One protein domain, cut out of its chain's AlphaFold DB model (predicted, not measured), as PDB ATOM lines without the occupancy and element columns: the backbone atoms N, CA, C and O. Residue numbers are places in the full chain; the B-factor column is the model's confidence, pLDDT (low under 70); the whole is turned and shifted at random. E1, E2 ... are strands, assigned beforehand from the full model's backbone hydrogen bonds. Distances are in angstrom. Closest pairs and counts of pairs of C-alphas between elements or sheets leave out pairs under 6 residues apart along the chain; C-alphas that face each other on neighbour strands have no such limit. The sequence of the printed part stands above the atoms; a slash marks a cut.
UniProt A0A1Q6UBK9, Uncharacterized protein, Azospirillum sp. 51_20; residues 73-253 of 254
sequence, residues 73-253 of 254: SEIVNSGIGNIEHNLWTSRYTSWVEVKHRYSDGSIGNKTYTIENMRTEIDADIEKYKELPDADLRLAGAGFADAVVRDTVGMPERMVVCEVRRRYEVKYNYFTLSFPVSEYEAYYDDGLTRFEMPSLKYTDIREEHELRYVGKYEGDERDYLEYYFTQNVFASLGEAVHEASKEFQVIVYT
ATOM      1  N   SER A  73     -37.152 -26.836  22.060       96.50
ATOM      2  CA  SER A  73     -36.046 -26.792  21.114       96.50
ATOM      3  C   SER A  73     -36.292 -27.734  19.946       96.50
ATOM      4  O   SER A  73     -36.716 -28.872  20.140       96.50
ATOM      5  N   GLU A  74     -36.007 -27.264  18.740       97.62
ATOM      6  CA  GLU A  74     -36.131 -28.024  17.497       97.62
ATOM      7  C   GLU A  74     -34.802 -27.969  16.743       97.62
ATOM      8  O   GLU A  74     -34.246 -26.886  16.550       97.62
ATOM      9  N   ILE A  75     -34.280 -29.127  16.327       98.19
ATOM     10  CA  ILE A  75     -33.077 -29.186  15.489       98.19
ATOM     11  C   ILE A  75     -33.450 -28.708  14.087       98.19
ATOM     12  O   ILE A  75     -34.317 -29.293  13.443       98.19
ATOM     13  N   VAL A  76     -32.797 -27.643  13.628       98.12
ATOM     14  CA  VAL A  76     -33.047 -27.039  12.313       98.12
ATOM     15  C   VAL A  76     -32.087 -27.603  11.280       98.12
ATOM     16  O   VAL A  76     -32.493 -27.944  10.170       98.12
ATOM     17  N   ASN A  77     -30.805 -27.671  11.636       98.44
ATOM     18  CA  ASN A  77     -29.743 -28.098  10.741       98.44
ATOM     19  C   ASN A  77     -28.520 -28.560  11.543       98.44
ATOM     20  O   ASN A  77     -28.385 -28.246  12.724       98.44
ATOM     21  N   SER A  78     -27.613 -29.291  10.907       98.50
ATOM     22  CA  SER A  78     -26.352 -29.719  11.513       98.50
ATOM     23  C   SER A  78     -25.328 -30.046  10.441       98.50
ATOM     24  O   SER A  78     -25.704 -30.445   9.337       98.50
ATOM     25  N   GLY A  79     -24.045 -29.971  10.773       98.12
ATOM     26  CA  GLY A  79     -23.012 -30.344   9.820       98.12
ATOM     27  C   GLY A  79     -21.609 -30.418  10.394       98.12
ATOM     28  O   GLY A  79     -21.368 -30.192  11.580       98.12
ATOM     29  N   ILE A  80     -20.688 -30.738   9.490       97.56
ATOM     30  CA  ILE A  80     -19.242 -30.708   9.695       97.56
ATOM     31  C   ILE A  80     -18.663 -29.619   8.790       97.56
ATOM     32  O   ILE A  80     -19.145 -29.416   7.674       97.56
ATOM     33  N   GLY A  81     -17.647 -28.908   9.268       95.94
ATOM     34  CA  GLY A  81     -16.913 -27.899   8.505       95.94
ATOM     35  C   GLY A  81     -15.442 -27.842   8.907       95.94
ATOM     36  O   GLY A  81     -15.027 -28.555   9.816       95.94
ATOM     37  N   ASN A  82     -14.666 -26.989   8.229       95.06
ATOM     38  CA  ASN A  82     -13.249 -26.723   8.525       95.06
ATOM     39  C   ASN A  82     -12.411 -27.999   8.716       95.06
ATOM     40  O   ASN A  82     -11.701 -28.142   9.707       95.06
ATOM     41  N   ILE A  83     -12.551 -28.958   7.797       96.19
ATOM     42  CA  ILE A  83     -11.849 -30.235   7.897       96.19
ATOM     43  C   ILE A  83     -10.386 -30.037   7.492       96.19
ATOM     44  O   ILE A  83     -10.086 -29.622   6.372       96.19
ATOM     45  N   GLU A  84      -9.484 -30.370   8.403       95.62
ATOM     46  CA  GLU A  84      -8.041 -30.391   8.208       95.62
ATOM     47  C   GLU A  84      -7.544 -31.831   8.334       95.62
ATOM     48  O   GLU A  84      -7.651 -32.445   9.398       95.62
ATOM     49  N   HIS A  85      -6.976 -32.359   7.252       93.50
ATOM     50  CA  HIS A  85      -6.419 -33.707   7.205       93.50
ATOM     51  C   HIS A  85      -4.895 -33.683   7.349       93.50
ATOM     52  O   HIS A  85      -4.208 -32.910   6.682       93.50
ATOM     53  N   ASN A  86      -4.367 -34.581   8.176       91.00
ATOM     54  CA  ASN A  86      -2.954 -34.955   8.230       91.00
ATOM     55  C   ASN A  86      -2.827 -36.470   8.008       91.00
ATOM     56  O   ASN A  86      -3.831 -37.173   7.948       91.00
ATOM     57  N   LEU A  87      -1.591 -36.977   7.923       88.75
ATOM     58  CA  LEU A  87      -1.307 -38.381   7.585       88.75
ATOM     59  C   LEU A  87      -2.091 -39.389   8.439       88.75
ATOM     60  O   LEU A  87      -2.615 -40.366   7.919       88.75
ATOM     61  N   TRP A  88      -2.181 -39.139   9.743       88.12
ATOM     62  CA  TRP A  88      -2.782 -40.063  10.704       88.12
ATOM     63  C   TRP A  88      -3.815 -39.403  11.626       88.12
ATOM     64  O   TRP A  88      -4.488 -40.082  12.399       88.12
ATOM     65  N   THR A  89      -4.029 -38.088  11.508       94.69
ATOM     66  CA  THR A  89      -4.995 -37.340  12.324       94.69
ATOM     67  C   THR A  89      -5.751 -36.296  11.512       94.69
ATOM     68  O   THR A  89      -5.200 -35.680  10.607       94.69
ATOM     69  N   SER A  90      -7.012 -36.069  11.864       95.88
ATOM     70  CA  SER A  90      -7.856 -35.032  11.282       95.88
ATOM     71  C   SER A  90      -8.472 -34.178  12.373       95.88
ATOM     72  O   SER A  90      -8.817 -34.685  13.445       95.88
ATOM     73  N   ARG A  91      -8.632 -32.887  12.082       96.88
ATOM     74  CA  ARG A  91      -9.364 -31.931  12.916       96.88
ATOM     75  C   ARG A  91     -10.510 -31.334  12.126       96.88
ATOM     76  O   ARG A  91     -10.387 -31.148  10.922       96.88
ATOM     77  N   TYR A  92     -11.629 -31.077  12.784       97.19
ATOM     78  CA  TYR A  92     -12.789 -30.489  12.131       97.19
ATOM     79  C   TYR A  92     -13.711 -29.797  13.130       97.19
ATOM     80  O   TYR A  92     -13.676 -30.054  14.338       97.19
ATOM     81  N   THR A  93     -14.591 -28.964  12.592       97.69
ATOM     82  CA  THR A  93     -15.679 -28.335  13.326       97.69
ATOM     83  C   THR A  93     -16.947 -29.179  13.193       97.69
ATOM     84  O   THR A  93     -17.323 -29.552  12.082       97.69
ATOM     85  N   SER A  94     -17.651 -29.440  14.295       97.94
ATOM     86  CA  SER A  94     -19.016 -29.997  14.289       97.94
ATOM     87  C   SER A  94     -19.991 -28.976  14.858       97.94
ATOM     88  O   SER A  94     -19.692 -28.326  15.861       97.94
ATOM     89  N   TRP A  95     -21.150 -28.808  14.225       98.44
ATOM     90  CA  TRP A  95     -22.132 -27.810  14.637       98.44
ATOM     91  C   TRP A  95     -23.573 -28.294  14.490       98.44
ATOM     92  O   TRP A  95     -23.895 -29.159  13.670       98.44
ATOM     93  N   VAL A  96     -24.453 -27.692  15.286       98.62
ATOM     94  CA  VAL A  96     -25.904 -27.874  15.219       98.62
ATOM     95  C   VAL A  96     -26.605 -26.531  15.386       98.62
ATOM     96  O   VAL A  96     -26.277 -25.748  16.276       98.62
ATOM     97  N   GLU A  97     -27.562 -26.249  14.512       98.56
ATOM     98  CA  GLU A  97     -28.458 -25.103  14.613       98.56
ATOM     99  C   GLU A  97     -29.772 -25.546  15.253       98.56
ATOM    100  O   GLU A  97     -30.440 -26.471  14.779       98.56
ATOM    101  N   VAL A  98     -30.148 -24.869  16.334       98.50
ATOM    102  CA  VAL A  98     -31.328 -25.193  17.129       98.50
ATOM    103  C   VAL A  98     -32.233 -23.976  17.205       98.50
ATOM    104  O   VAL A  98     -31.802 -22.870  17.540       98.50
ATOM    105  N   LYS A  99     -33.510 -24.183  16.904       98.44
ATOM    106  CA  LYS A  99     -34.560 -23.186  17.068       98.44
ATOM    107  C   LYS A  99     -35.152 -23.311  18.459       98.44
ATOM    108  O   LYS A  99     -35.729 -24.337  18.815       98.44
ATOM    109  N   HIS A 100     -35.050 -22.235  19.221       97.69
ATOM    110  CA  HIS A 100     -35.598 -22.123  20.562       97.69
ATOM    111  C   HIS A 100     -36.897 -21.338  20.557       97.69
ATOM    112  O   HIS A 100     -36.995 -20.290  19.917       97.69
ATOM    113  N   ARG A 101     -37.871 -21.821  21.332       97.12
ATOM    114  CA  ARG A 101     -38.988 -21.008  21.821       97.12
ATOM    115  C   ARG A 101     -38.735 -20.693  23.285       97.12
ATOM    116  O   ARG A 101     -38.464 -21.607  24.069       97.12
ATOM    117  N   TYR A 102     -38.869 -19.427  23.646       97.00
ATOM    118  CA  TYR A 102     -38.705 -18.952  25.011       97.00
ATOM    119  C   TYR A 102     -40.057 -18.747  25.696       97.00
ATOM    120  O   TYR A 102     -41.106 -18.647  25.055       97.00
ATOM    121  N   SER A 103     -40.039 -18.703  27.025       96.56
ATOM    122  CA  SER A 103     -41.233 -18.541  27.860       96.56
ATOM    123  C   SER A 103     -41.950 -17.197  27.690       96.56
ATOM    124  O   SER A 103     -43.100 -17.078  28.096       96.56
ATOM    125  N   ASP A 104     -41.293 -16.184  27.121       96.56
ATOM    126  CA  ASP A 104     -41.899 -14.893  26.757       96.56
ATOM    127  C   ASP A 104     -42.552 -14.913  25.358       96.56
ATOM    128  O   ASP A 104     -43.081 -13.905  24.892       96.56
ATOM    129  N   GLY A 105     -42.523 -16.065  24.678       95.75
ATOM    130  CA  GLY A 105     -43.051 -16.252  23.330       95.75
ATOM    131  C   GLY A 105     -42.068 -15.900  22.215       95.75
ATOM    132  O   GLY A 105     -42.383 -16.145  21.048       95.75
ATOM    133  N   SER A 106     -40.882 -15.373  22.535       97.44
ATOM    134  CA  SER A 106     -39.853 -15.115  21.529       97.44
ATOM    135  C   SER A 106     -39.317 -16.422  20.934       97.44
ATOM    136  O   SER A 106     -39.330 -17.490  21.558       97.44
ATOM    137  N   ILE A 107     -38.882 -16.347  19.675       97.94
ATOM    138  CA  ILE A 107     -38.316 -17.469  18.926       97.94
ATOM    139  C   ILE A 107     -37.001 -17.009  18.314       97.94
ATOM    140  O   ILE A 107     -36.940 -15.930  17.724       97.94
ATOM    141  N   GLY A 108     -35.966 -17.836  18.416       96.56
ATOM    142  CA  GLY A 108     -34.670 -17.546  17.816       96.56
ATOM    143  C   GLY A 108     -33.893 -18.812  17.496       96.56
ATOM    144  O   GLY A 108     -34.053 -19.829  18.167       96.56
ATOM    145  N   ASN A 109     -33.040 -18.730  16.480       97.44
ATOM    146  CA  ASN A 109     -32.092 -19.787  16.161       97.44
ATOM    147  C   ASN A 109     -30.763 -19.501  16.858       97.44
ATOM    148  O   ASN A 109     -30.325 -18.351  16.935       97.44
ATOM    149  N   LYS A 110     -30.117 -20.557  17.340       97.12
ATOM    150  CA  LYS A 110     -28.755 -20.505  17.853       97.12
ATOM    151  C   LYS A 110     -27.958 -21.679  17.310       97.12
ATOM    152  O   LYS A 110     -28.422 -22.817  17.341       97.12
ATOM    153  N   THR A 111     -26.747 -21.389  16.849       98.00
ATOM    154  CA  THR A 111     -25.787 -22.406  16.427       98.00
ATOM    155  C   THR A 111     -24.835 -22.713  17.571       98.00
ATOM    156  O   THR A 111     -24.253 -21.805  18.166       98.00
ATOM    157  N   TYR A 112     -24.693 -23.998  17.867       98.00
ATOM    158  CA  TYR A 112     -23.750 -24.538  18.832       98.00
ATOM    159  C   TYR A 112     -22.637 -25.249  18.069       98.00
ATOM    160  O   TYR A 112     -22.923 -26.082  17.208       98.00
ATOM    161  N   THR A 113     -21.387 -24.906  18.373       97.81
ATOM    162  CA  THR A 113     -20.226 -25.293  17.566       97.81
ATOM    163  C   THR A 113     -19.094 -25.828  18.436       97.81
ATOM    164  O   THR A 113     -18.736 -25.218  19.444       97.81
ATOM    165  N   ILE A 114     -18.492 -26.937  18.008       97.69
ATOM    166  CA  ILE A 114     -17.255 -27.499  18.554       97.69
ATOM    167  C   ILE A 114     -16.175 -27.408  17.481       97.69
ATOM    168  O   ILE A 114     -16.244 -28.124  16.490       97.69
ATOM    169  N   GLU A 115     -15.172 -26.554  17.686       93.44
ATOM    170  CA  GLU A 115     -14.132 -26.268  16.680       93.44
ATOM    171  C   GLU A 115     -13.018 -27.323  16.594       93.44
ATOM    172  O   GLU A 115     -12.332 -27.413  15.586       93.44
ATOM    173  N   ASN A 116     -12.805 -28.111  17.652       92.06
ATOM    174  CA  ASN A 116     -11.648 -29.007  17.777       92.06
ATOM    175  C   ASN A 116     -12.063 -30.474  17.924       92.06
ATOM    176  O   ASN A 116     -11.578 -31.174  18.817       92.06
ATOM    177  N   MET A 117     -12.974 -30.946  17.074       96.94
ATOM    178  CA  MET A 117     -13.206 -32.385  16.959       96.94
ATOM    179  C   MET A 117     -11.967 -33.038  16.348       96.94
ATOM    180  O   MET A 117     -11.338 -32.454  15.463       96.94
ATOM    181  N   ARG A 118     -11.600 -34.229  16.824       95.56
ATOM    182  CA  ARG A 118     -10.391 -34.931  16.389       95.56
ATOM    183  C   ARG A 118     -10.678 -36.396  16.089       95.56
ATOM    184  O   ARG A 118     -11.422 -37.050  16.815       95.56
ATOM    185  N   THR A 119     -10.025 -36.894  15.048       96.00
ATOM    186  CA  THR A 119      -9.965 -38.317  14.723       96.00
ATOM    187  C   THR A 119      -8.519 -38.710  14.448       96.00
ATOM    188  O   THR A 119      -7.756 -37.920  13.885       96.00
ATOM    189  N   GLU A 120      -8.118 -39.893  14.892       95.94
ATOM    190  CA  GLU A 120      -6.728 -40.327  14.920       95.94
ATOM    191  C   GLU A 120      -6.603 -41.849  14.874       95.94
ATOM    192  O   GLU A 120      -7.337 -42.557  15.562       95.94
ATOM    193  N   ILE A 121      -5.638 -42.330  14.095       95.56
ATOM    194  CA  ILE A 121      -5.159 -43.709  14.117       95.56
ATOM    195  C   ILE A 121      -3.645 -43.660  14.278       95.56
ATOM    196  O   ILE A 121      -2.960 -43.095  13.439       95.56
ATOM    197  N   ASP A 122      -3.127 -44.203  15.370       93.44
ATOM    198  CA  ASP A 122      -1.713 -44.104  15.725       93.44
ATOM    199  C   ASP A 122      -1.016 -45.469  15.622       93.44
ATOM    200  O   ASP A 122      -1.652 -46.531  15.575       93.44
ATOM    201  N   ALA A 123       0.310 -45.445  15.598       91.75
ATOM    202  CA  ALA A 123       1.173 -46.609  15.576       91.75
ATOM    203  C   ALA A 123       2.293 -46.469  16.617       91.75
ATOM    204  O   ALA A 123       3.250 -45.720  16.438       91.75
ATOM    205  N   ASP A 124       2.216 -47.265  17.687       87.00
ATOM    206  CA  ASP A 124       3.307 -47.333  18.663       87.00
ATOM    207  C   ASP A 124       4.574 -47.941  18.042       87.00
ATOM    208  O   ASP A 124       4.497 -48.905  17.272       87.00
ATOM    209  N   ILE A 125       5.739 -47.456  18.475       85.00
ATOM    210  CA  ILE A 125       7.051 -47.977  18.072       85.00
ATOM    211  C   ILE A 125       7.214 -49.432  18.532       85.00
ATOM    212  O   ILE A 125       7.084 -49.751  19.716       85.00
ATOM    213  N   GLU A 126       7.587 -50.304  17.601       89.12
ATOM    214  CA  GLU A 126       8.012 -51.674  17.877       89.12
ATOM    215  C   GLU A 126       9.546 -51.749  17.816       89.12
ATOM    216  O   GLU A 126      10.180 -51.044  17.037       89.12
ATOM    217  N   LYS A 127      10.167 -52.583  18.656       86.81
ATOM    218  CA  LYS A 127      11.634 -52.736  18.667       86.81
ATOM    219  C   LYS A 127      12.094 -53.745  17.618       86.81
ATOM    220  O   LYS A 127      12.560 -53.389  16.545       86.81
ATOM    221  N   TYR A 128      11.972 -55.016  17.972       91.88
ATOM    222  CA  TYR A 128      12.242 -56.159  17.121       91.88
ATOM    223  C   TYR A 128      11.416 -57.346  17.626       91.88
ATOM    224  O   TYR A 128      10.913 -57.318  18.757       91.88
ATOM    225  N   LYS A 129      11.257 -58.377  16.796       93.94
ATOM    226  CA  LYS A 129      10.621 -59.639  17.192       93.94
ATOM    227  C   LYS A 129      11.475 -60.823  16.758       93.94
ATOM    228  O   LYS A 129      11.969 -60.856  15.636       93.94
ATOM    229  N   GLU A 130      11.615 -61.796  17.645       94.62
ATOM    230  CA  GLU A 130      12.211 -63.092  17.333       94.62
ATOM    231  C   GLU A 130      11.097 -64.048  16.915       94.62
ATOM    232  O   GLU A 130      10.119 -64.219  17.650       94.62
ATOM    233  N   LEU A 131      11.224 -64.634  15.727       94.81
ATOM    234  CA  LEU A 131      10.262 -65.585  15.180       94.81
ATOM    235  C   LEU A 131      10.909 -66.968  15.031       94.81
ATOM    236  O   LEU A 131      12.110 -67.057  14.774       94.81
ATOM    237  N   PRO A 132      10.125 -68.050  15.172       93.06
ATOM    238  CA  PRO A 132      10.639 -69.407  14.991       93.06
ATOM    239  C   PRO A 132      11.010 -69.701  13.529       93.06
ATOM    240  O   PRO A 132      11.900 -70.502  13.274       93.06
ATOM    241  N   ASP A 133      10.342 -69.048  12.577       93.44
ATOM    242  CA  ASP A 133      10.609 -69.127  11.145       93.44
ATOM    243  C   ASP A 133      10.112 -67.852  10.437       93.44
ATOM    244  O   ASP A 133       9.505 -66.966  11.044       93.44
ATOM    245  N   ALA A 134      10.383 -67.755   9.134       91.31
ATOM    246  CA  ALA A 134       9.945 -66.645   8.291       91.31
ATOM    247  C   ALA A 134       8.530 -66.832   7.693       91.31
ATOM    248  O   ALA A 134       8.116 -66.028   6.857       91.31
ATOM    249  N   ASP A 135       7.778 -67.870   8.085       93.56
ATOM    250  CA  ASP A 135       6.423 -68.164   7.589       93.56
ATOM    251  C   ASP A 135       5.380 -67.315   8.335       93.56
ATOM    252  O   ASP A 135       4.504 -67.801   9.056       93.56
ATOM    253  N   LEU A 136       5.505 -65.996   8.187       94.12
ATOM    254  CA  LEU A 136       4.598 -65.028   8.785       94.12
ATOM    255  C   LEU A 136       3.274 -64.992   8.010       94.12
ATOM    256  O   LEU A 136       3.246 -64.736   6.808       94.12
ATOM    257  N   ARG A 137       2.157 -65.223   8.708       94.19
ATOM    258  CA  ARG A 137       0.820 -65.298   8.101       94.19
ATOM    259  C   ARG A 137      -0.171 -64.414   8.835       94.19
ATOM    260  O   ARG A 137      -0.305 -64.518  10.055       94.19
ATOM    261  N   LEU A 138      -0.902 -63.597   8.079       95.75
ATOM    262  CA  LEU A 138      -2.030 -62.832   8.600       95.75
ATOM    263  C   LEU A 138      -3.150 -63.799   9.014       95.75
ATOM    264  O   LEU A 138      -3.684 -64.540   8.190       95.75
ATOM    265  N   ALA A 139      -3.494 -63.790  10.298       96.12
ATOM    266  CA  ALA A 139      -4.566 -64.591  10.881       96.12
ATOM    267  C   ALA A 139      -5.908 -63.838  10.909       96.12
ATOM    268  O   ALA A 139      -6.965 -64.467  10.887       96.12
ATOM    269  N   GLY A 140      -5.878 -62.503  10.948       96.44
ATOM    270  CA  GLY A 140      -7.065 -61.651  10.862       96.44
ATOM    271  C   GLY A 140      -6.798 -60.225  11.334       96.44
ATOM    272  O   GLY A 140      -5.770 -59.959  11.952       96.44
ATOM    273  N   ALA A 141      -7.733 -59.319  11.071       97.12
ATOM    274  CA  ALA A 141      -7.673 -57.940  11.538       97.12
ATOM    275  C   ALA A 141      -9.061 -57.429  11.940       97.12
ATOM    276  O   ALA A 141     -10.077 -57.931  11.451       97.12
ATOM    277  N   GLY A 142      -9.109 -56.471  12.864       96.69
ATOM    278  CA  GLY A 142     -10.358 -55.842  13.283       96.69
ATOM    279  C   GLY A 142     -10.245 -55.061  14.586       96.69
ATOM    280  O   GLY A 142      -9.236 -55.114  15.287       96.69
ATOM    281  N   PHE A 143     -11.310 -54.342  14.937       95.50
ATOM    282  CA  PHE A 143     -11.399 -53.694  16.241       95.50
ATOM    283  C   PHE A 143     -11.527 -54.723  17.364       95.50
ATOM    284  O   PHE A 143     -12.314 -55.663  17.272       95.50
ATOM    285  N   ALA A 144     -10.783 -54.508  18.445       94.06
ATOM    286  CA  ALA A 144     -11.004 -55.214  19.697       94.06
ATOM    287  C   ALA A 144     -12.356 -54.816  20.320       94.06
ATOM    288  O   ALA A 144     -12.810 -53.682  20.161       94.06
ATOM    289  N   ASP A 145     -12.959 -55.719  21.099       90.19
ATOM    290  CA  ASP A 145     -14.254 -55.485  21.765       90.19
ATOM    291  C   ASP A 145     -14.207 -54.345  22.798       90.19
ATOM    292  O   ASP A 145     -15.226 -53.740  23.135       90.19
ATOM    293  N   ALA A 146     -13.018 -54.056  23.334       89.12
ATOM    294  CA  ALA A 146     -12.831 -53.023  24.338       89.12
ATOM    295  C   ALA A 146     -12.950 -51.621  23.720       89.12
ATOM    296  O   ALA A 146     -12.128 -51.206  22.900       89.12
ATOM    297  N   VAL A 147     -13.945 -50.868  24.188       93.56
ATOM    298  CA  VAL A 147     -14.167 -49.465  23.832       93.56
ATOM    299  C   VAL A 147     -14.176 -48.632  25.107       93.56
ATOM    300  O   VAL A 147     -14.926 -48.920  26.039       93.56
ATOM    301  N   VAL A 148     -13.355 -47.587  25.136       95.25
ATOM    302  CA  VAL A 148     -13.356 -46.586  26.206       95.25
ATOM    303  C   VAL A 148     -14.019 -45.329  25.670       95.25
ATOM    304  O   VAL A 148     -13.715 -44.893  24.561       95.25
ATOM    305  N   ARG A 149     -14.938 -44.752  26.443       96.31
ATOM    306  CA  ARG A 149     -15.591 -43.484  26.117       96.31
ATOM    307  C   ARG A 149     -15.438 -42.543  27.304       96.31
ATOM    308  O   ARG A 149     -16.055 -42.774  28.340       96.31
ATOM    309  N   ASP A 150     -14.659 -41.485  27.116       96.19
ATOM    310  CA  ASP A 150     -14.375 -40.481  28.139       96.19
ATOM    311  C   ASP A 150     -15.032 -39.154  27.764       96.19
ATOM    312  O   ASP A 150     -14.928 -38.705  26.623       96.19
ATOM    313  N   THR A 151     -15.686 -38.484  28.712       96.25
ATOM    314  CA  THR A 151     -16.122 -37.099  28.496       96.25
ATOM    315  C   THR A 151     -14.921 -36.167  28.600       96.25
ATOM    316  O   THR A 151     -14.283 -36.087  29.648       96.25
ATOM    317  N   VAL A 152     -14.638 -35.439  27.521       95.25
ATOM    318  CA  VAL A 152     -13.473 -34.543  27.402       95.25
ATOM    319  C   VAL A 152     -13.855 -33.063  27.392       95.25
ATOM    320  O   VAL A 152     -12.989 -32.204  27.542       95.25
ATOM    321  N   GLY A 153     -15.145 -32.740  27.261       93.00
ATOM    322  CA  GLY A 153     -15.627 -31.364  27.348       93.00
ATOM    323  C   GLY A 153     -17.132 -31.266  27.562       93.00
ATOM    324  O   GLY A 153     -17.887 -32.127  27.116       93.00
ATOM    325  N   MET A 154     -17.567 -30.195  28.229       92.81
ATOM    326  CA  MET A 154     -18.984 -29.845  28.391       92.81
ATOM    327  C   MET A 154     -19.244 -28.353  28.087       92.81
ATOM    328  O   MET A 154     -19.597 -27.592  28.991       92.81
ATOM    329  N   PRO A 155     -18.970 -27.871  26.860       92.00
ATOM    330  CA  PRO A 155     -19.197 -26.473  26.518       92.00
ATOM    331  C   PRO A 155     -20.691 -26.171  26.364       92.00
ATOM    332  O   PRO A 155     -21.375 -26.719  25.502       92.00
ATOM    333  N   GLU A 156     -21.179 -25.226  27.166       91.31
ATOM    334  CA  GLU A 156     -22.558 -24.735  27.133       91.31
ATOM    335  C   GLU A 156     -23.611 -25.859  27.257       91.31
ATOM    336  O   GLU A 156     -23.813 -26.375  28.352       91.31
ATOM    337  N   ARG A 157     -24.288 -26.222  26.160       92.75
ATOM    338  CA  ARG A 157     -25.320 -27.277  26.073       92.75
ATOM    339  C   ARG A 157     -24.830 -28.483  25.276       92.75
ATOM    340  O   ARG A 157     -25.608 -29.161  24.613       92.75
ATOM    341  N   MET A 158     -23.521 -28.694  25.247       96.38
ATOM    342  CA  MET A 158     -22.908 -29.790  24.515       96.38
ATOM    343  C   MET A 158     -22.050 -30.641  25.434       96.38
ATOM    344  O   MET A 158     -21.443 -30.143  26.379       96.38
ATOM    345  N   VAL A 159     -21.957 -31.923  25.106       96.56
ATOM    346  CA  VAL A 159     -21.042 -32.881  25.720       96.56
ATOM    347  C   VAL A 159     -20.174 -33.461  24.616       96.56
ATOM    348  O   VAL A 159     -20.692 -33.994  23.639       96.56
ATOM    349  N   VAL A 160     -18.859 -33.362  24.777       97.50
ATOM    350  CA  VAL A 160     -17.869 -33.923  23.855       97.50
ATOM    351  C   VAL A 160     -17.231 -35.134  24.515       97.50
ATOM    352  O   VAL A 160     -16.752 -35.058  25.651       97.50
ATOM    353  N   CYS A 161     -17.219 -36.246  23.795       97.25
ATOM    354  CA  CYS A 161     -16.663 -37.511  24.236       97.25
ATOM    355  C   CYS A 161     -15.551 -37.953  23.291       97.25
ATOM    356  O   CYS A 161     -15.718 -37.922  22.075       97.25
ATOM    357  N   GLU A 162     -14.451 -38.426  23.853       97.25
ATOM    358  CA  GLU A 162     -13.429 -39.152  23.116       97.25
ATOM    359  C   GLU A 162     -13.723 -40.650  23.213       97.25
ATOM    360  O   GLU A 162     -13.871 -41.200  24.308       97.25
ATOM    361  N   VAL A 163     -13.820 -41.314  22.064       96.88
ATOM    362  CA  VAL A 163     -13.988 -42.762  21.961       96.88
ATOM    363  C   VAL A 163     -12.661 -43.372  21.537       96.88
ATOM    364  O   VAL A 163     -12.228 -43.185  20.404       96.88
ATOM    365  N   ARG A 164     -12.031 -44.129  22.439       96.25
ATOM    366  CA  ARG A 164     -10.777 -44.841  22.175       96.25
ATOM    367  C   ARG A 164     -11.029 -46.327  21.961       96.25
ATOM    368  O   ARG A 164     -11.721 -46.976  22.751       96.25
ATOM    369  N   ARG A 165     -10.443 -46.864  20.895       95.12
ATOM    370  CA  ARG A 165     -10.493 -48.275  20.495       95.12
ATOM    371  C   ARG A 165      -9.097 -48.745  20.104       95.12
ATOM    372  O   ARG A 165      -8.169 -47.945  19.979       95.12
ATOM    373  N   ARG A 166      -8.945 -50.050  19.900       95.56
ATOM    374  CA  ARG A 166      -7.718 -50.643  19.360       95.56
ATOM    375  C   ARG A 166      -8.064 -51.426  18.109       95.56
ATOM    376  O   ARG A 166      -8.951 -52.278  18.158       95.56
ATOM    377  N   TYR A 167      -7.382 -51.126  17.014       96.81
ATOM    378  CA  TYR A 167      -7.412 -51.945  15.815       96.81
ATOM    379  C   TYR A 167      -6.281 -52.970  15.900       96.81
ATOM    380  O   TYR A 167      -5.114 -52.604  16.050       96.81
ATOM    381  N   GLU A 168      -6.624 -54.252  15.888       97.00
ATOM    382  CA  GLU A 168      -5.680 -55.353  16.048       97.00
ATOM    383  C   GLU A 168      -5.415 -56.024  14.706       97.00
ATOM    384  O   GLU A 168      -6.352 -56.439  14.028       97.00
ATOM    385  N   VAL A 169      -4.138 -56.202  14.370       97.50
ATOM    386  CA  VAL A 169      -3.691 -57.020  13.239       97.50
ATOM    387  C   VAL A 169      -2.986 -58.251  13.796       97.50
ATOM    388  O   VAL A 169      -1.945 -58.155  14.455       97.50
ATOM    389  N   LYS A 170      -3.591 -59.418  13.586       97.75
ATOM    390  CA  LYS A 170      -3.183 -60.692  14.181       97.75
ATOM    391  C   LYS A 170      -2.381 -61.496  13.180       97.75
ATOM    392  O   LYS A 170      -2.862 -61.802  12.092       97.75
ATOM    393  N   TYR A 171      -1.197 -61.903  13.600       97.25
ATOM    394  CA  TYR A 171      -0.336 -62.850  12.914       97.25
ATOM    395  C   TYR A 171      -0.278 -64.164  13.692       97.25
ATOM    396  O   TYR A 171      -0.631 -64.222  14.870       97.25
ATOM    397  N   ASN A 172       0.202 -65.226  13.051       96.31
ATOM    398  CA  ASN A 172       0.434 -66.519  13.702       96.31
ATOM    399  C   ASN A 172       1.372 -66.447  14.924       96.31
ATOM    400  O   ASN A 172       1.223 -67.262  15.831       96.31
ATOM    401  N   TYR A 173       2.294 -65.479  14.978       95.69
ATOM    402  CA  TYR A 173       3.283 -65.367  16.061       95.69
ATOM    403  C   TYR A 173       3.090 -64.177  17.008       95.69
ATOM    404  O   TYR A 173       3.627 -64.181  18.114       95.69
ATOM    405  N   PHE A 174       2.344 -63.147  16.606       95.31
ATOM    406  CA  PHE A 174       2.145 -61.942  17.415       95.31
ATOM    407  C   PHE A 174       0.887 -61.180  16.995       95.31
ATOM    408  O   PHE A 174       0.257 -61.474  15.985       95.31
ATOM    409  N   THR A 175       0.513 -60.169  17.774       95.75
ATOM    410  CA  THR A 175      -0.546 -59.215  17.424       95.75
ATOM    411  C   THR A 175       0.020 -57.807  17.490       95.75
ATOM    412  O   THR A 175       0.721 -57.467  18.444       95.75
ATOM    413  N   LEU A 176      -0.274 -57.001  16.474       96.38
ATOM    414  CA  LEU A 176      -0.002 -55.570  16.469       96.38
ATOM    415  C   LEU A 176      -1.278 -54.822  16.828       96.38
ATOM    416  O   LEU A 176      -2.360 -55.180  16.370       96.38
ATOM    417  N   SER A 177      -1.144 -53.784  17.646       95.69
ATOM    418  CA  SER A 177      -2.247 -52.912  18.040       95.69
ATOM    419  C   SER A 177      -1.993 -51.502  17.533       95.69
ATOM    420  O   SER A 177      -0.925 -50.946  17.779       95.69
ATOM    421  N   PHE A 178      -3.024 -50.909  16.943       96.75
ATOM    422  CA  PHE A 178      -3.074 -49.520  16.502       96.75
ATOM    423  C   PHE A 178      -4.134 -48.791  17.336       96.75
ATOM    424  O   PHE A 178      -5.316 -49.155  17.267       96.75
ATOM    425  N   PRO A 179      -3.748 -47.849  18.213       95.75
ATOM    426  CA  PRO A 179      -4.703 -47.006  18.918       95.75
ATOM    427  C   PRO A 179      -5.537 -46.189  17.928       95.75
ATOM    428  O   PRO A 179      -5.004 -45.596  16.998       95.75
ATOM    429  N   VAL A 180      -6.849 -46.150  18.137       96.31
ATOM    430  CA  VAL A 180      -7.779 -45.336  17.350       96.31
ATOM    431  C   VAL A 180      -8.558 -44.448  18.308       96.31
ATOM    432  O   VAL A 180      -9.123 -44.949  19.282       96.31
ATOM    433  N   SER A 181      -8.601 -43.147  18.038       95.88
ATOM    434  CA  SER A 181      -9.375 -42.166  18.798       95.88
ATOM    435  C   SER A 181     -10.302 -41.387  17.870       95.88
ATOM    436  O   SER A 181      -9.885 -40.902  16.821       95.88
ATOM    437  N   GLU A 182     -11.573 -41.273  18.244       95.81
ATOM    438  CA  GLU A 182     -12.596 -40.536  17.499       95.81
ATOM    439  C   GLU A 182     -13.424 -39.685  18.458       95.81
ATOM    440  O   GLU A 182     -13.898 -40.176  19.486       95.81
ATOM    441  N   TYR A 183     -13.661 -38.424  18.111       97.12
ATOM    442  CA  TYR A 183     -14.491 -37.542  18.925       97.12
ATOM    443  C   TYR A 183     -15.959 -37.626  18.491       97.12
ATOM    444  O   TYR A 183     -16.292 -37.595  17.306       97.12
ATOM    445  N   GLU A 184     -16.853 -37.678  19.471       96.75
ATOM    446  CA  GLU A 184     -18.302 -37.559  19.307       96.75
ATOM    447  C   GLU A 184     -18.805 -36.377  20.130       96.75
ATOM    448  O   GLU A 184     -18.266 -36.079  21.196       96.75
ATOM    449  N   ALA A 185     -19.848 -35.706  19.652       97.25
ATOM    450  CA  ALA A 185     -20.460 -34.598  20.367       97.25
ATOM    451  C   ALA A 185     -21.976 -34.770  20.417       97.25
ATOM    452  O   ALA A 185     -22.595 -35.287  19.490       97.25
ATOM    453  N   TYR A 186     -22.572 -34.328  21.516       97.19
ATOM    454  CA  TYR A 186     -24.009 -34.363  21.729       97.19
ATOM    455  C   TYR A 186     -24.464 -32.983  22.161       97.19
ATOM    456  O   TYR A 186     -23.893 -32.419  23.088       97.19
ATOM    457  N   TYR A 187     -25.510 -32.476  21.526       98.00
ATOM    458  CA  TYR A 187     -26.292 -31.370  22.048       98.00
ATOM    459  C   TYR A 187     -27.319 -31.907  23.043       98.00
ATOM    460  O   TYR A 187     -28.003 -32.890  22.748       98.00
ATOM    461  N   ASP A 188     -27.426 -31.272  24.203       95.50
ATOM    462  CA  ASP A 188     -28.418 -31.580  25.227       95.50
ATOM    463  C   ASP A 188     -28.736 -30.319  26.039       95.50
ATOM    464  O   ASP A 188     -27.891 -29.781  26.759       95.50
ATOM    465  N   ASP A 189     -29.966 -29.834  25.916       92.06
ATOM    466  CA  ASP A 189     -30.480 -28.718  26.707       92.06
ATOM    467  C   ASP A 189     -31.516 -29.139  27.757       92.06
ATOM    468  O   ASP A 189     -32.237 -28.294  28.291       92.06
ATOM    469  N   GLY A 190     -31.609 -30.441  28.038       88.06
ATOM    470  CA  GLY A 190     -32.600 -31.038  28.932       88.06
ATOM    471  C   GLY A 190     -34.001 -31.174  28.323       88.06
ATOM    472  O   GLY A 190     -34.868 -31.805  28.929       88.06
ATOM    473  N   LEU A 191     -34.228 -30.612  27.133       89.19
ATOM    474  CA  LEU A 191     -35.483 -30.688  26.380       89.19
ATOM    475  C   LEU A 191     -35.335 -31.560  25.137       89.19
ATOM    476  O   LEU A 191     -36.172 -32.428  24.879       89.19
ATOM    477  N   THR A 192     -34.258 -31.331  24.396       92.38
ATOM    478  CA  THR A 192     -33.918 -32.010  23.155       92.38
ATOM    479  C   THR A 192     -32.474 -32.472  23.233       92.38
ATOM    480  O   THR A 192     -31.561 -31.685  23.478       92.38
ATOM    481  N   ARG A 193     -32.268 -33.762  22.965       95.69
ATOM    482  CA  ARG A 193     -30.943 -34.361  22.828       95.69
ATOM    483  C   ARG A 193     -30.699 -34.758  21.380       95.69
ATOM    484  O   ARG A 193     -31.569 -35.362  20.755       95.69
ATOM    485  N   PHE A 194     -29.517 -34.446  20.865       97.69
ATOM    486  CA  PHE A 194     -29.139 -34.709  19.479       97.69
ATOM    487  C   PHE A 194     -27.666 -35.113  19.384       97.69
ATOM    488  O   PHE A 194     -26.800 -34.443  19.944       97.69
ATOM    489  N   GLU A 195     -27.378 -36.215  18.690       97.88
ATOM    490  CA  GLU A 195     -26.008 -36.608  18.351       97.88
ATOM    491  C   GLU A 195     -25.524 -35.747  17.186       97.88
ATOM    492  O   GLU A 195     -26.086 -35.783  16.092       97.88
ATOM    493  N   MET A 196     -24.508 -34.927  17.443       98.12
ATOM    494  CA  MET A 196     -23.956 -34.035  16.436       98.12
ATOM    495  C   MET A 196     -23.137 -34.838  15.414       98.12
ATOM    496  O   MET A 196     -22.500 -35.832  15.778       98.12
ATOM    497  N   PRO A 197     -23.087 -34.396  14.146       97.50
ATOM    498  CA  PRO A 197     -22.286 -35.049  13.118       97.50
ATOM    499  C   PRO A 197     -20.819 -35.241  13.531       97.50
ATOM    500  O   PRO A 197     -20.160 -34.309  14.002       97.50
ATOM    501  N   SER A 198     -20.292 -36.448  13.326       96.12
ATOM    502  CA  SER A 198     -18.894 -36.802  13.594       96.12
ATOM    503  C   SER A 198     -18.295 -37.600  12.435       96.12
ATOM    504  O   SER A 198     -19.016 -38.281  11.707       96.12
ATOM    505  N   LEU A 199     -16.977 -37.492  12.246       94.88
ATOM    506  CA  LEU A 199     -16.246 -38.305  11.277       94.88
ATOM    507  C   LEU A 199     -15.824 -39.621  11.929       94.88
ATOM    508  O   LEU A 199     -15.264 -39.628  13.027       94.88
ATOM    509  N   LYS A 200     -16.078 -40.724  11.224       93.19
ATOM    510  CA  LYS A 200     -15.796 -42.091  11.665       93.19
ATOM    511  C   LYS A 200     -14.951 -42.819  10.639       93.19
ATOM    512  O   LYS A 200     -15.149 -42.618   9.438       93.19
ATOM    513  N   TYR A 201     -14.040 -43.666  11.107       94.38
ATOM    514  CA  TYR A 201     -13.266 -44.509  10.207       94.38
ATOM    515  C   TYR A 201     -14.142 -45.556   9.528       94.38
ATOM    516  O   TYR A 201     -15.008 -46.186  10.140       94.38
ATOM    517  N   THR A 202     -13.873 -45.752   8.247       93.19
ATOM    518  CA  THR A 202     -14.530 -46.720   7.367       93.19
ATOM    519  C   THR A 202     -13.476 -47.393   6.492       93.19
ATOM    520  O   THR A 202     -12.341 -46.924   6.432       93.19
ATOM    521  N   ASP A 203     -13.837 -48.507   5.852       94.12
ATOM    522  CA  ASP A 203     -12.992 -49.203   4.869       94.12
ATOM    523  C   ASP A 203     -11.538 -49.409   5.330       94.12
ATOM    524  O   ASP A 203     -10.584 -49.048   4.640       94.12
ATOM    525  N   ILE A 204     -11.372 -49.964   6.534       95.50
ATOM    526  CA  ILE A 204     -10.047 -50.233   7.098       95.50
ATOM    527  C   ILE A 204      -9.433 -51.444   6.394       95.50
ATOM    528  O   ILE A 204     -10.105 -52.460   6.205       95.50
ATOM    529  N   ARG A 205      -8.166 -51.321   5.998       95.25
ATOM    530  CA  ARG A 205      -7.414 -52.372   5.305       95.25
ATOM    531  C   ARG A 205      -5.953 -52.398   5.732       95.25
ATOM    532  O   ARG A 205      -5.367 -51.366   6.062       95.25
ATOM    533  N   GLU A 206      -5.352 -53.573   5.630       96.00
ATOM    534  CA  GLU A 206      -3.972 -53.831   6.025       96.00
ATOM    535  C   GLU A 206      -3.106 -54.151   4.811       96.00
ATOM    536  O   GLU A 206      -3.490 -54.932   3.940       96.00
ATOM    537  N   GLU A 207      -1.888 -53.623   4.801       96.31
ATOM    538  CA  GLU A 207      -0.819 -54.078   3.913       96.31
ATOM    539  C   GLU A 207       0.408 -54.412   4.751       96.31
ATOM    540  O   GLU A 207       0.698 -53.730   5.734       96.31
ATOM    541  N   HIS A 208       1.126 -55.471   4.386       95.88
ATOM    542  CA  HIS A 208       2.346 -55.844   5.083       95.88
ATOM    543  C   HIS A 208       3.416 -56.355   4.130       95.88
ATOM    544  O   HIS A 208       3.117 -56.948   3.091       95.88
ATOM    545  N   GLU A 209       4.667 -56.165   4.531       96.19
ATOM    546  CA  GLU A 209       5.842 -56.666   3.830       96.19
ATOM    547  C   GLU A 209       6.829 -57.240   4.849       96.19
ATOM    548  O   GLU A 209       7.136 -56.605   5.856       96.19
ATOM    549  N   LEU A 210       7.344 -58.441   4.575       96.38
ATOM    550  CA  LEU A 210       8.485 -59.015   5.281       96.38
ATOM    551  C   LEU A 210       9.653 -59.113   4.300       96.38
ATOM    552  O   LEU A 210       9.683 -59.990   3.435       96.38
ATOM    553  N   ARG A 211      10.618 -58.206   4.428       97.00
ATOM    554  CA  ARG A 211      11.754 -58.109   3.512       97.00
ATOM    555  C   ARG A 211      12.990 -58.749   4.120       97.00
ATOM    556  O   ARG A 211      13.441 -58.331   5.180       97.00
ATOM    557  N   TYR A 212      13.576 -59.719   3.428       96.56
ATOM    558  CA  TYR A 212      14.865 -60.290   3.821       96.56
ATOM    559  C   TYR A 212      15.982 -59.243   3.722       96.56
ATOM    560  O   TYR A 212      16.102 -58.555   2.705       96.56
ATOM    561  N   VAL A 213      16.791 -59.133   4.775       96.62
ATOM    562  CA  VAL A 213      17.927 -58.204   4.866       96.62
ATOM    563  C   VAL A 213      19.238 -58.948   4.639       96.62
ATOM    564  O   VAL A 213      20.041 -58.535   3.802       96.62
ATOM    565  N   GLY A 214      19.453 -60.063   5.339       93.88
ATOM    566  CA  GLY A 214      20.701 -60.812   5.242       93.88
ATOM    567  C   GLY A 214      20.821 -61.947   6.252       93.88
ATOM    568  O   GLY A 214      19.986 -62.102   7.140       93.88
ATOM    569  N   LYS A 215      21.884 -62.740   6.101       93.06
ATOM    570  CA  LYS A 215      22.310 -63.741   7.080       93.06
ATOM    571  C   LYS A 215      23.458 -63.146   7.877       93.06
ATOM    572  O   LYS A 215      24.392 -62.596   7.290       93.06
ATOM    573  N   TYR A 216      23.395 -63.304   9.187       89.75
ATOM    574  CA  TYR A 216      24.440 -62.897  10.104       89.75
ATOM    575  C   TYR A 216      24.980 -64.135  10.796       89.75
ATOM    576  O   TYR A 216      24.224 -64.937  11.342       89.75
ATOM    577  N   GLU A 217      26.296 -64.285  10.731       86.56
ATOM    578  CA  GLU A 217      27.020 -65.348  11.415       86.56
ATOM    579  C   GLU A 217      27.567 -64.743  12.704       86.56
ATOM    580  O   GLU A 217      28.439 -63.871  12.677       86.56
ATOM    581  N   GLY A 218      26.935 -65.102  13.817       72.50
ATOM    582  CA  GLY A 218      27.263 -64.585  15.139       72.50
ATOM    583  C   GLY A 218      28.167 -65.547  15.900       72.50
ATOM    584  O   GLY A 218      28.110 -66.755  15.693       72.50
ATOM    585  N   ASP A 219      28.948 -65.022  16.846       71.50
ATOM    586  CA  ASP A 219      29.820 -65.847  17.698       71.50
ATOM    587  C   ASP A 219      29.030 -66.867  18.554       71.50
ATOM    588  O   ASP A 219      29.576 -67.896  18.948       71.50
ATOM    589  N   GLU A 220      27.746 -66.594  18.844       76.75
ATOM    590  CA  GLU A 220      26.868 -67.467  19.641       76.75
ATOM    591  C   GLU A 220      25.849 -68.259  18.805       76.75
ATOM    592  O   GLU A 220      25.641 -69.444  19.079       76.75
ATOM    593  N   ARG A 221      25.197 -67.627  17.815       81.56
ATOM    594  CA  ARG A 221      24.257 -68.256  16.868       81.56
ATOM    595  C   ARG A 221      24.162 -67.474  15.566       81.56
ATOM    596  O   ARG A 221      24.163 -66.242  15.571       81.56
ATOM    597  N   ASP A 222      23.959 -68.214  14.487       91.06
ATOM    598  CA  ASP A 222      23.576 -67.676  13.190       91.06
ATOM    599  C   ASP A 222      22.095 -67.258  13.197       91.06
ATOM    600  O   ASP A 222      21.241 -67.889  13.837       91.06
ATOM    601  N   TYR A 223      21.771 -66.191  12.471       92.50
ATOM    602  CA  TYR A 223      20.388 -65.767  12.273       92.50
ATOM    603  C   TYR A 223      20.159 -65.146  10.897       92.50
ATOM    604  O   TYR A 223      21.062 -64.605  10.252       92.50
ATOM    605  N   LEU A 224      18.910 -65.220  10.450       94.81
ATOM    606  CA  LEU A 224      18.392 -64.477   9.313       94.81
ATOM    607  C   LEU A 224      17.713 -63.210   9.826       94.81
ATOM    608  O   LEU A 224      16.890 -63.253  10.744       94.81
ATOM    609  N   GLU A 225      18.058 -62.086   9.217       95.38
ATOM    610  CA  GLU A 225      17.462 -60.792   9.501       95.38
ATOM    611  C   GLU A 225      16.438 -60.431   8.430       95.38
ATOM    612  O   GLU A 225      16.685 -60.542   7.223       95.38
ATOM    613  N   TYR A 226      15.300 -59.934   8.896       96.88
ATOM    614  CA  TYR A 226      14.240 -59.372   8.086       96.88
ATOM    615  C   TYR A 226      13.857 -57.991   8.616       96.88
ATOM    616  O   TYR A 226      14.038 -57.674   9.792       96.88
ATOM    617  N   TYR A 227      13.276 -57.178   7.746       96.25
ATOM    618  CA  TYR A 227      12.616 -55.935   8.108       96.25
ATOM    619  C   TYR A 227      11.134 -56.077   7.784       96.25
ATOM    620  O   TYR A 227      10.779 -56.406   6.648       96.25
ATOM    621  N   PHE A 228      10.289 -55.896   8.791       97.12
ATOM    622  CA  PHE A 228       8.849 -56.032   8.663       97.12
ATOM    623  C   PHE A 228       8.180 -54.663   8.719       97.12
ATOM    624  O   PHE A 228       8.435 -53.896   9.649       97.12
ATOM    625  N   THR A 229       7.293 -54.402   7.764       96.62
ATOM    626  CA  THR A 229       6.441 -53.210   7.714       96.62
ATOM    627  C   THR A 229       4.980 -53.645   7.733       96.62
ATOM    628  O   THR A 229       4.574 -54.515   6.962       96.62
ATOM    629  N   GLN A 230       4.186 -53.020   8.600       96.94
ATOM    630  CA  GLN A 230       2.732 -53.127   8.655       96.94
ATOM    631  C   GLN A 230       2.117 -51.744   8.483       96.94
ATOM    632  O   GLN A 230       2.299 -50.891   9.347       96.94
ATOM    633  N   ASN A 231       1.287 -51.584   7.458       96.75
ATOM    634  CA  ASN A 231       0.484 -50.389   7.230       96.75
ATOM    635  C   ASN A 231      -0.994 -50.692   7.473       96.75
ATOM    636  O   ASN A 231      -1.506 -51.725   7.039       96.75
ATOM    637  N   VAL A 232      -1.683 -49.788   8.158       97.31
ATOM    638  CA  VAL A 232      -3.140 -49.775   8.280       97.31
ATOM    639  C   VAL A 232      -3.643 -48.506   7.618       97.31
ATOM    640  O   VAL A 232      -3.253 -47.406   8.006       97.31
ATOM    641  N   PHE A 233      -4.516 -48.668   6.629       96.75
ATOM    642  CA  PHE A 233      -5.172 -47.569   5.936       96.75
ATOM    643  C   PHE A 233      -6.637 -47.520   6.339       96.75
ATOM    644  O   PHE A 233      -7.292 -48.560   6.378       96.75
ATOM    645  N   ALA A 234      -7.158 -46.326   6.597       96.06
ATOM    646  CA  ALA A 234      -8.558 -46.135   6.955       96.06
ATOM    647  C   ALA A 234      -9.134 -44.891   6.274       96.06
ATOM    648  O   ALA A 234      -8.529 -43.816   6.312       96.06
ATOM    649  N   SER A 235     -10.318 -45.029   5.684       95.38
ATOM    650  CA  SER A 235     -11.049 -43.920   5.070       95.38
ATOM    651  C   SER A 235     -11.738 -43.072   6.138       95.38
ATOM    652  O   SER A 235     -12.403 -43.602   7.033       95.38
ATOM    653  N   LEU A 236     -11.614 -41.750   6.030       92.56
ATOM    654  CA  LEU A 236     -12.242 -40.769   6.912       92.56
ATOM    655  C   LEU A 236     -12.821 -39.621   6.075       92.56
ATOM    656  O   LEU A 236     -12.133 -38.650   5.755       92.56
ATOM    657  N   GLY A 237     -14.097 -39.735   5.706       87.69
ATOM    658  CA  GLY A 237     -14.698 -38.822   4.734       87.69
ATOM    659  C   GLY A 237     -14.010 -38.961   3.374       87.69
ATOM    660  O   GLY A 237     -14.031 -40.037   2.786       87.69
ATOM    661  N   GLU A 238     -13.392 -37.885   2.886       87.81
ATOM    662  CA  GLU A 238     -12.662 -37.871   1.607       87.81
ATOM    663  C   GLU A 238     -11.158 -38.172   1.753       87.81
ATOM    664  O   GLU A 238     -10.450 -38.272   0.750       87.81
ATOM    665  N   ALA A 239     -10.654 -38.324   2.982       91.94
ATOM    666  CA  ALA A 239      -9.249 -38.615   3.247       91.94
ATOM    667  C   ALA A 239      -8.998 -40.095   3.540       91.94
ATOM    668  O   ALA A 239      -9.884 -40.831   3.973       91.94
ATOM    669  N   VAL A 240      -7.742 -40.501   3.365       95.62
ATOM    670  CA  VAL A 240      -7.220 -41.789   3.822       95.62
ATOM    671  C   VAL A 240      -6.140 -41.499   4.849       95.62
ATOM    672  O   VAL A 240      -5.184 -40.786   4.549       95.62
ATOM    673  N   HIS A 241      -6.309 -42.026   6.057       96.31
ATOM    674  CA  HIS A 241      -5.255 -42.016   7.063       96.31
ATOM    675  C   HIS A 241      -4.426 -43.288   6.967       96.31
ATOM    676  O   HIS A 241      -4.948 -44.351   6.628       96.31
ATOM    677  N   GLU A 242      -3.156 -43.166   7.325       95.19
ATOM    678  CA  GLU A 242      -2.194 -44.256   7.356       95.19
ATOM    679  C   GLU A 242      -1.505 -44.303   8.718       95.19
ATOM    680  O   GLU A 242      -0.981 -43.294   9.192       95.19
ATOM    681  N   ALA A 243      -1.468 -45.488   9.321       96.19
ATOM    682  CA  ALA A 243      -0.636 -45.780  10.479       96.19
ATOM    683  C   ALA A 243       0.318 -46.927  10.138       96.19
ATOM    684  O   ALA A 243      -0.119 -47.988   9.685       96.19
ATOM    685  N   SER A 244       1.616 -46.717  10.363       95.06
ATOM    686  CA  SER A 244       2.662 -47.661   9.973       95.06
ATOM    687  C   SER A 244       3.505 -48.089  11.169       95.06
ATOM    688  O   SER A 244       3.958 -47.256  11.955       95.06
ATOM    689  N   LYS A 245       3.723 -49.399  11.301       96.38
ATOM    690  CA  LYS A 245       4.696 -49.989  12.225       96.38
ATOM    691  C   LYS A 245       5.783 -50.675  11.425       96.38
ATOM    692  O   LYS A 245       5.493 -51.554  10.617       96.38
ATOM    693  N   GLU A 246       7.028 -50.345  11.737       95.38
ATOM    694  CA  GLU A 246       8.195 -50.973  11.134       95.38
ATOM    695  C   GLU A 246       9.152 -51.469  12.210       95.38
ATOM    696  O   GLU A 246       9.410 -50.759  13.183       95.38
ATOM    697  N   PHE A 247       9.656 -52.692  12.061       96.19
ATOM    698  CA  PHE A 247      10.609 -53.262  13.009       96.19
ATOM    699  C   PHE A 247      11.430 -54.407  12.418       96.19
ATOM    700  O   PHE A 247      11.061 -55.054  11.437       96.19
ATOM    701  N   GLN A 248      12.557 -54.680  13.071       95.88
ATOM    702  CA  GLN A 248      13.432 -55.796  12.739       95.88
ATOM    703  C   GLN A 248      12.807 -57.130  13.170       95.88
ATOM    704  O   GLN A 248      12.235 -57.256  14.254       95.88
ATOM    705  N   VAL A 249      12.962 -58.155  12.343       96.19
ATOM    706  CA  VAL A 249      12.564 -59.527  12.644       96.19
ATOM    707  C   VAL A 249      13.787 -60.430  12.556       96.19
ATOM    708  O   VAL A 249      14.508 -60.416  11.561       96.19
ATOM    709  N   ILE A 250      14.015 -61.214  13.607       94.88
ATOM    710  CA  ILE A 250      15.143 -62.138  13.722       94.88
ATOM    711  C   ILE A 250      14.603 -63.563  13.700       94.88
ATOM    712  O   ILE A 250      13.688 -63.896  14.454       94.88
ATOM    713  N   VAL A 251      15.188 -64.405  12.853       94.12
ATOM    714  CA  VAL A 251      14.911 -65.843  12.800       94.12
ATOM    715  C   VAL A 251      16.226 -66.573  13.029       94.12
ATOM    716  O   VAL A 251      17.112 -66.536  12.174       94.12
ATOM    717  N   TYR A 252      16.382 -67.212  14.186       88.94
ATOM    718  CA  TYR A 252      17.584 -67.996  14.472       88.94
ATOM    719  C   TYR A 252      17.648 -69.227  13.571       88.94
ATOM    720  O   TYR A 252      16.642 -69.907  13.370       88.94
ATOM    721  N   THR A 253      18.836 -69.523  13.049       83.81
ATOM    722  CA  THR A 253      19.089 -70.768  12.319       83.81
ATOM    723  C   THR A 253      19.716 -71.785  13.268       83.81
ATOM    724  O   THR A 253      20.515 -71.407  14.127       83.81
TER     725      THR A 253
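What this domain is: This is residues 73 to 253 of the 254 residues of an uncharacterized protein of Azospirillum sp. 51_20 (UniProt A0A1Q6UBK9). This is a long rod of twisted strand ribbons: E1, E2 and E3 reach toward one end, E10, E11 and E12 reach toward the other, and the long hairpin of E7 and E8 lies in the middle, paired with E3. The short strands E5, E6 and E9 edge that middle ribbon, while E4 pairs with E12. The printed part has 181 residues with twelve named strands, E1 to E12 in order along the chain, and no named helix; the class is all strand. Eight strands make an antiparallel branched sheet, and four make a mixed one, in the order E4, E12, E11, E10. The whole is loose, with a radius of gyration of the C-alphas of 23.1 A and spans of 88 by 26 by 24 A.

How they stand to each other: Start with E1, residues 73 to 85, E2, residues 89 to 102, and E3, residues 107 to 121: they form a meander, each strand the antiparallel neighbour of the one before. E1 bends by 57 degrees at residue 76. Look for N 81 and O 93 at 2.9 A, and for N 96 and O 112 at 2.9 A. Next come E4, residues 128 to 131, and E5, residues 138 to 143. A second meander is E6, residues 148 to 153, E7, residues 158 to 171, E8, residues 175 to 188, and E9, residues 193 to 196. E5 and E6 lie on one side of E7, E8 on the other; check N 142 and O 168 at 3.0 A, N 150 and O 162 at 2.9 A, and N 163 and O 182 at 2.8 A. E3 and E9 lie on one side of E8, with N 120 and O 181 at 2.8 A and N 187 and O 194 at 2.8 A. The last meander is E10, residues 202 to 216, E11, residues 223 to 236, and E12, residues 239 to 252, with N 209 and O 229 at 2.9 A and N 245 and O 230 at 2.8 A. E4 is parallel to E12, with N 129 and O 248 at 2.9 A. Between the sheets, the closest C-alphas of E3 and E12 are those of Ile 121 and Ala 243, 6.2 A apart.

Where its parts are: Find C-alpha 73 at (-36.046, -26.792, 21.114), where E1 begins its 33.5 A. E3 spans 42.6 A, E7 41.7 A and E10 42.3 A. E12 runs 41.3 A to C-alpha 252 at (17.584, -67.996, 14.472).

The domain as a whole: The C-alphas farthest apart are those of Asp 104 and Asp 219, at 88.4 A. The printed part has no cut and no long link. Both sheets are twisted. No printed residue is under 70 in pLDDT.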